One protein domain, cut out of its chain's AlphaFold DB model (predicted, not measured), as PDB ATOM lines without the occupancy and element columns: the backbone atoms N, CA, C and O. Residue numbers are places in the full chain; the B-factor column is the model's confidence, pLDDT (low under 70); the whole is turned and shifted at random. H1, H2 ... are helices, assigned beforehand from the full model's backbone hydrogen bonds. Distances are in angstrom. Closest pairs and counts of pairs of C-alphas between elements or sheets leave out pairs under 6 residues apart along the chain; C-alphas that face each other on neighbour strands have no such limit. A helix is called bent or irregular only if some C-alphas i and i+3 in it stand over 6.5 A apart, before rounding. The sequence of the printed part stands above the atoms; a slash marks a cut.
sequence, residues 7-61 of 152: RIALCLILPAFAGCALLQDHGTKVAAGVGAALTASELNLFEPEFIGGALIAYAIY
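What this domain is: This is residues 7 to 61 of the 152 residues of an uncharacterized protein of Azoarcus sp. CIB (UniProt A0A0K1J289). The printed part is a long zigzag of helix with no packed core: one long helix, H1, is kinked into two arms that make a wide V, and after a turn at its far end a shorter helix, H2, heads off in another direction. The arms H1a and H1b make most of the length. The printed part has 55 residues with two named helices, H1 then H2, no named strand, and the class is all helix. It is extended, with a radius of gyration of the C-alphas of 19.9 A, and the C-alphas span 63 by 22 by 11 A.

How they stand to each other: H1, residues 7 to 42, was assigned as one helix by its hydrogen bonds, but it is bent: C-alphas 25 and 28 are 7.0 A apart, against about 5 A in a regular helix. Its arms are H1a, residues 7 to 25, and H1b, residues 28 to 42; residues 26 and 27 belong to neither. The lines of H1a and H1b stand at a steep tilt of 63 degrees. A tight link of 5 residues joins H1 to H2, residues 48 to 61. H1b and H2 are apart, with no C-alpha of the one within 8 A of the other. H1a and H2 are apart too. Every O i to N i+4 pair is within hydrogen-bond range in H1b and H2, but 9 of 15 in H1a.

Where its parts are: H1a begins at C-alpha 7 (63.487, -15.860, 23.562) and is 29.5 A long. H1b is 20.8 A long and ends at C-alpha 42 (33.997, 17.833, 6.050). H2 is 19.5 A long and ends at C-alpha 61 (32.889, 17.421, -20.271).

The domain as a whole: The two C-alphas farthest apart, those of Arg 7 and Ile 60, are 64.6 A apart. The printed part has no cut. Residues 7 to 26 are under 70 in pLDDT, and the mean of the printed part is 75.5.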
ATOM      1  N   ARG A   7      64.474 -15.334  24.517       54.19
ATOM      2  CA  ARG A   7      63.487 -15.860  23.562       54.19
ATOM      3  C   ARG A   7      62.178 -15.056  23.527       54.19
ATOM      4  O   ARG A   7      61.575 -14.956  22.468       54.19
ATOM      5  N   ILE A   8      61.768 -14.445  24.642       56.06
ATOM      6  CA  ILE A   8      60.564 -13.595  24.709       56.06
ATOM      7  C   ILE A   8      60.843 -12.214  24.102       56.06
ATOM      8  O   ILE A   8      59.994 -11.671  23.401       56.06
ATOM      9  N   ALA A   9      62.055 -11.680  24.293       54.91
ATOM     10  CA  ALA A   9      62.470 -10.428  23.659       54.91
ATOM     11  C   ALA A   9      62.527 -10.546  22.123       54.91
ATOM     12  O   ALA A   9      62.107  -9.631  21.421       54.91
ATOM     13  N   LEU A  10      62.973 -11.690  21.593       52.91
ATOM     14  CA  LEU A  10      63.082 -11.910  20.147       52.91
ATOM     15  C   LEU A  10      61.710 -12.044  19.451       52.91
ATOM     16  O   LEU A  10      61.539 -11.543  18.341       52.91
ATOM     17  N   CYS A  11      60.712 -12.642  20.114       53.09
ATOM     18  CA  CYS A  11      59.359 -12.795  19.558       53.09
ATOM     19  C   CYS A  11      58.554 -11.487  19.477       53.09
ATOM     20  O   CYS A  11      57.615 -11.415  18.691       53.09
ATOM     21  N   LEU A  12      58.907 -10.452  20.248       53.75
ATOM     22  CA  LEU A  12      58.234  -9.145  20.195       53.75
ATOM     23  C   LEU A  12      58.834  -8.193  19.148       53.75
ATOM     24  O   LEU A  12      58.151  -7.281  18.691       53.75
ATOM     25  N   ILE A  13      60.082  -8.415  18.729       56.56
ATOM     26  CA  ILE A  13      60.787  -7.535  17.781       56.56
ATOM     27  C   ILE A  13      60.471  -7.911  16.320       56.56
ATOM     28  O   ILE A  13      60.327  -7.033  15.472       56.56
ATOM     29  N   LEU A  14      60.282  -9.201  16.023       53.41
ATOM     30  CA  LEU A  14      59.936  -9.697  14.682       53.41
ATOM     31  C   LEU A  14      58.622  -9.129  14.086       53.41
ATOM     32  O   LEU A  14      58.652  -8.719  12.924       53.41
ATOM     33  N   PRO A  15      57.489  -9.023  14.816       55.06
ATOM     34  CA  PRO A  15      56.265  -8.438  14.258       55.06
ATOM     35  C   PRO A  15      56.331  -6.906  14.108       55.06
ATOM     36  O   PRO A  15      55.646  -6.350  13.251       55.06
ATOM     37  N   ALA A  16      57.176  -6.217  14.886       55.09
ATOM     38  CA  ALA A  16      57.312  -4.760  14.824       55.09
ATOM     39  C   ALA A  16      58.029  -4.283  13.543       55.09
ATOM     40  O   ALA A  16      57.640  -3.275  12.952       55.09
ATOM     41  N   PHE A  17      59.033  -5.032  13.070       53.53
ATOM     42  CA  PHE A  17      59.752  -4.700  11.832       53.53
ATOM     43  C   PHE A  17      58.967  -5.061  10.562       53.53
ATOM     44  O   PHE A  17      58.989  -4.296   9.597       53.53
ATOM     45  N   ALA A  18      58.217  -6.170  10.563       55.81
ATOM     46  CA  ALA A  18      57.374  -6.550   9.424       55.81
ATOM     47  C   ALA A  18      56.179  -5.594   9.227       55.81
ATOM     48  O   ALA A  18      55.830  -5.267   8.092       55.81
ATOM     49  N   GLY A  19      55.590  -5.090  10.320       55.06
ATOM     50  CA  GLY A  19      54.511  -4.098  10.262       55.06
ATOM     51  C   GLY A  19      54.951  -2.742   9.696       55.06
ATOM     52  O   GLY A  19      54.205  -2.126   8.939       55.06
ATOM     53  N   CYS A  20      56.179  -2.296   9.994       54.84
ATOM     54  CA  CYS A  20      56.703  -1.024   9.482       54.84
ATOM     55  C   CYS A  20      56.978  -1.056   7.970       54.84
ATOM     56  O   CYS A  20      56.706  -0.072   7.286       54.84
ATOM     57  N   ALA A  21      57.455  -2.183   7.429       56.62
ATOM     58  CA  ALA A  21      57.700  -2.321   5.991       56.62
ATOM     59  C   ALA A  21      56.394  -2.281   5.167       56.62
ATOM     60  O   ALA A  21      56.342  -1.643   4.119       56.62
ATOM     61  N   LEU A  22      55.315  -2.886   5.679       54.66
ATOM     62  CA  LEU A  22      53.977  -2.849   5.068       54.66
ATOM     63  C   LEU A  22      53.338  -1.449   5.124       54.66
ATOM     64  O   LEU A  22      52.650  -1.029   4.191       54.66
ATOM     65  N   LEU A  23      53.598  -0.702   6.201       55.06
ATOM     66  CA  LEU A  23      53.155   0.685   6.353       55.06
ATOM     67  C   LEU A  23      53.918   1.644   5.421       55.06
ATOM     68  O   LEU A  23      53.376   2.668   5.021       55.06
ATOM     69  N   GLN A  24      55.148   1.316   5.032       61.06
ATOM     70  CA  GLN A  24      55.946   2.166   4.151       61.06
ATOM     71  C   GLN A  24      55.536   2.051   2.671       61.06
ATOM     72  O   GLN A  24      55.618   3.042   1.951       61.06
ATOM     73  N   ASP A  25      55.036   0.892   2.229       62.47
ATOM     74  CA  ASP A  25      54.623   0.676   0.829       62.47
ATOM     75  C   ASP A  25      53.140   1.031   0.572       62.47
ATOM     76  O   ASP A  25      52.760   1.563  -0.478       62.47
ATOM     77  N   HIS A  26      52.276   0.810   1.572       61.75
ATOM     78  CA  HIS A  26      50.835   1.070   1.462       61.75
ATOM     79  C   HIS A  26      50.305   2.120   2.437       61.75
ATOM     80  O   HIS A  26      49.282   2.739   2.149       61.75
ATOM     81  N   GLY A  27      50.982   2.374   3.557       71.12
ATOM     82  CA  GLY A  27      50.497   3.300   4.582       71.12
ATOM     83  C   GLY A  27      50.399   4.738   4.086       71.12
ATOM     84  O   GLY A  27      49.435   5.409   4.429       71.12
ATOM     85  N   THR A  28      51.285   5.197   3.195       73.50
ATOM     86  CA  THR A  28      51.154   6.533   2.583       73.50
ATOM     87  C   THR A  28      49.913   6.636   1.693       73.50
ATOM     88  O   THR A  28      49.194   7.626   1.768       73.50
ATOM     89  N   LYS A  29      49.615   5.607   0.888       77.94
ATOM     90  CA  LYS A  29      48.422   5.582   0.020       77.94
ATOM     91  C   LYS A  29      47.138   5.477   0.839       77.94
ATOM     92  O   LYS A  29      46.172   6.174   0.550       77.94
ATOM     93  N   VAL A  30      47.140   4.638   1.875       81.75
ATOM     94  CA  VAL A  30      46.001   4.464   2.785       81.75
ATOM     95  C   VAL A  30      45.766   5.733   3.600       81.75
ATOM     96  O   VAL A  30      44.638   6.209   3.652       81.75
ATOM     97  N   ALA A  31      46.811   6.337   4.171       81.38
ATOM     98  CA  ALA A  31      46.701   7.594   4.908       81.38
ATOM     99  C   ALA A  31      46.238   8.747   4.007       81.38
ATOM    100  O   ALA A  31      45.376   9.521   4.416       81.38
ATOM    101  N   ALA A  32      46.740   8.831   2.769       80.44
ATOM    102  CA  ALA A  32      46.266   9.804   1.787       80.44
ATOM    103  C   ALA A  32      44.789   9.576   1.424       80.44
ATOM    104  O   ALA A  32      44.019  10.529   1.384       80.44
ATOM    105  N   GLY A  33      44.377   8.321   1.219       86.12
ATOM    106  CA  GLY A  33      42.987   7.967   0.929       86.12
ATOM    107  C   GLY A  33      42.035   8.297   2.080       86.12
ATOM    108  O   GLY A  33      41.000   8.922   1.858       86.12
ATOM    109  N   VAL A  34      42.400   7.944   3.315       87.81
ATOM    110  CA  VAL A  34      41.613   8.264   4.520       87.81
ATOM    111  C   VAL A  34      41.562   9.774   4.745       87.81
ATOM    112  O   VAL A  34      40.484  10.316   4.966       87.81
ATOM    113  N   GLY A  35      42.692  10.473   4.626       87.50
ATOM    114  CA  GLY A  35      42.748  11.930   4.747       87.50
ATOM    115  C   GLY A  35      41.883  12.642   3.704       87.50
ATOM    116  O   GLY A  35      41.138  13.562   4.047       87.50
ATOM    117  N   ALA A  36      41.910  12.184   2.451       88.69
ATOM    118  CA  ALA A  36      41.052  12.702   1.389       88.69
ATOM    119  C   ALA A  36      39.564  12.441   1.669       88.69
ATOM    120  O   ALA A  36      38.754  13.345   1.494       88.69
ATOM    121  N   ALA A  37      39.201  11.246   2.148       88.50
ATOM    122  CA  ALA A  37      37.817  10.910   2.482       88.50
ATOM    123  C   ALA A  37      37.278  11.750   3.651       88.50
ATOM    124  O   ALA A  37      36.167  12.264   3.571       88.50
ATOM    125  N   LEU A  38      38.075  11.945   4.705       91.38
ATOM    126  CA  LEU A  38      37.706  12.816   5.824       91.38
ATOM    127  C   LEU A  38      37.523  14.262   5.356       91.38
ATOM    128  O   LEU A  38      36.513  14.881   5.664       91.38
ATOM    129  N   THR A  39      38.442  14.767   4.530       92.12
ATOM    130  CA  THR A  39      38.340  16.121   3.961       92.12
ATOM    131  C   THR A  39      37.102  16.268   3.071       92.12
ATOM    132  O   THR A  39      36.398  17.268   3.147       92.12
ATOM    133  N   ALA A  40      36.799  15.265   2.243       90.00
ATOM    134  CA  ALA A  40      35.606  15.255   1.401       90.00
ATOM    135  C   ALA A  40      34.311  15.206   2.226       90.00
ATOM    136  O   ALA A  40      33.325  15.832   1.843       90.00
ATOM    137  N   SER A  41      34.324  14.505   3.364       90.81
ATOM    138  CA  SER A  41      33.206  14.473   4.307       90.81
ATOM    139  C   SER A  41      32.995  15.820   4.996       90.81
ATOM    140  O   SER A  41      31.861  16.269   5.071       90.81
ATOM    141  N   GLU A  42      34.061  16.484   5.454       92.25
ATOM    142  CA  GLU A  42      33.997  17.833   6.050       92.25
ATOM    143  C   GLU A  42      33.478  18.882   5.051       92.25
ATOM    144  O   GLU A  42      32.792  19.830   5.421       92.25
ATOM    145  N   LEU A  43      33.777  18.698   3.761       90.12
ATOM    146  CA  LEU A  43      33.306  19.554   2.668       90.12
ATOM    147  C   LEU A  43      31.935  19.136   2.103       90.12
ATOM    148  O   LEU A  43      31.502  19.714   1.109       90.12
ATOM    149  N   ASN A  44      31.267  18.139   2.694       90.62
ATOM    150  CA  ASN A  44      29.979  17.592   2.244       90.62
ATOM    151  C   ASN A  44      29.950  17.118   0.776       90.62
ATOM    152  O   ASN A  44      28.895  17.013   0.156       90.62
ATOM    153  N   LEU A  45      31.098  16.737   0.206       87.44
ATOM    154  CA  LEU A  45      31.192  16.300  -1.195       87.44
ATOM    155  C   LEU A  45      30.485  14.961  -1.465       87.44
ATOM    156  O   LEU A  45      30.291  14.595  -2.624       87.44
ATOM    157  N   PHE A  46      30.117  14.229  -0.410       89.50
ATOM    158  CA  PHE A  46      29.355  12.983  -0.504       89.50
ATOM    159  C   PHE A  46      27.838  13.183  -0.539       89.50
ATOM    160  O   PHE A  46      27.109  12.209  -0.733       89.50
ATOM    161  N   GLU A  47      27.339  14.406  -0.353       91.31
ATOM    162  CA  GLU A  47      25.910  14.656  -0.502       91.31
ATOM    163  C   GLU A  47      25.467  14.364  -1.949       91.31
ATOM    164  O   GLU A  47      26.214  14.627  -2.904       91.31
ATOM    165  N   PRO A  48      24.245  13.829  -2.149       89.19
ATOM    166  CA  PRO A  48      23.750  13.454  -3.474       89.19
ATOM    167  C   PRO A  48      23.791  14.592  -4.499       89.19
ATOM    168  O   PRO A  48      23.938  14.338  -5.692       89.19
ATOM    169  N   GLU A  49      23.681  15.837  -4.042       88.88
ATOM    170  CA  GLU A  49      23.716  17.048  -4.864       88.88
ATOM    171  C   GLU A  49      25.096  17.268  -5.494       88.88
ATOM    172  O   GLU A  49      25.200  17.482  -6.704       88.88
ATOM    173  N   PHE A  50      26.166  17.139  -4.704       90.25
ATOM    174  CA  PHE A  50      27.540  17.272  -5.187       90.25
ATOM    175  C   PHE A  50      27.953  16.084  -6.048       90.25
ATOM    176  O   PHE A  50      28.518  16.282  -7.125       90.25
ATOM    177  N   ILE A  51      27.625  14.857  -5.627       91.75
ATOM    178  CA  ILE A  51      27.893  13.658  -6.432       91.75
ATOM    179  C   ILE A  51      27.139  13.744  -7.763       91.75
ATOM    180  O   ILE A  51      27.729  13.541  -8.824       91.75
ATOM    181  N   GLY A  52      25.850  14.084  -7.726       91.00
ATOM    182  CA  GLY A  52      25.021  14.251  -8.915       91.00
ATOM    183  C   GLY A  52      25.573  15.329  -9.847       91.00
ATOM    184  O   GLY A  52      25.746  15.081 -11.039       91.00
ATOM    185  N   GLY A  53      25.933  16.495  -9.302       90.31
ATOM    186  CA  GLY A  53      26.559  17.582 -10.053       90.31
ATOM    187  C   GLY A  53      27.891  17.179 -10.689       90.31
ATOM    188  O   GLY A  53      28.121  17.466 -11.865       90.31
ATOM    189  N   ALA A  54      28.739  16.454  -9.959       87.50
ATOM    190  CA  ALA A  54      30.013  15.952 -10.464       87.50
ATOM    191  C   ALA A  54      29.826  14.932 -11.597       87.50
ATOM    192  O   ALA A  54      30.519  15.013 -12.608       87.50
ATOM    193  N   LEU A  55      28.864  14.013 -11.474       89.25
ATOM    194  CA  LEU A  55      28.544  13.045 -12.527       89.25
ATOM    195  C   LEU A  55      27.985  13.723 -13.782       89.25
ATOM    196  O   LEU A  55      28.363  13.353 -14.891       89.25
ATOM    197  N   ILE A  56      27.130  14.739 -13.627       90.12
ATOM    198  CA  ILE A  56      26.620  15.533 -14.755       90.12
ATOM    199  C   ILE A  56      27.767  16.285 -15.435       90.12
ATOM    200  O   ILE A  56      27.904  16.222 -16.657       90.12
ATOM    201  N   ALA A  57      28.619  16.961 -14.661       86.50
ATOM    202  CA  ALA A  57      29.791  17.646 -15.194       86.50
ATOM    203  C   ALA A  57      30.720  16.668 -15.932       86.50
ATOM    204  O   ALA A  57      31.175  16.966 -17.035       86.50
ATOM    205  N   TYR A  58      30.943  15.477 -15.371       85.62
ATOM    206  CA  TYR A  58      31.720  14.415 -16.004       85.62
ATOM    207  C   TYR A  58      31.084  13.949 -17.317       85.62
ATOM    208  O   TYR A  58      31.776  13.847 -18.323       85.62
ATOM    209  N   ALA A  59      29.772  13.717 -17.342       83.94
ATOM    210  CA  ALA A  59      29.069  13.270 -18.541       83.94
ATOM    211  C   ALA A  59      29.100  14.313 -19.674       83.94
ATOM    212  O   ALA A  59      29.133  13.945 -20.846       83.94
ATOM    213  N   ILE A  60      29.097  15.607 -19.342       81.69
ATOM    214  CA  ILE A  60      29.117  16.699 -20.327       81.69
ATOM    215  C   ILE A  60      30.539  16.986 -20.825       81.69
ATOM    216  O   ILE A  60      30.732  17.239 -22.016       81.69
ATOM    217  N   TYR A  61      31.529  16.996 -19.932       78.19
ATOM    218  CA  TYR A  61      32.889  17.421 -20.271       78.19
ATOM    219  C   TYR A  61      33.838  16.273 -20.611       78.19
ATOM    220  O   TYR A  61      34.786  16.509 -21.360       78.19
TER     221      TYR A  61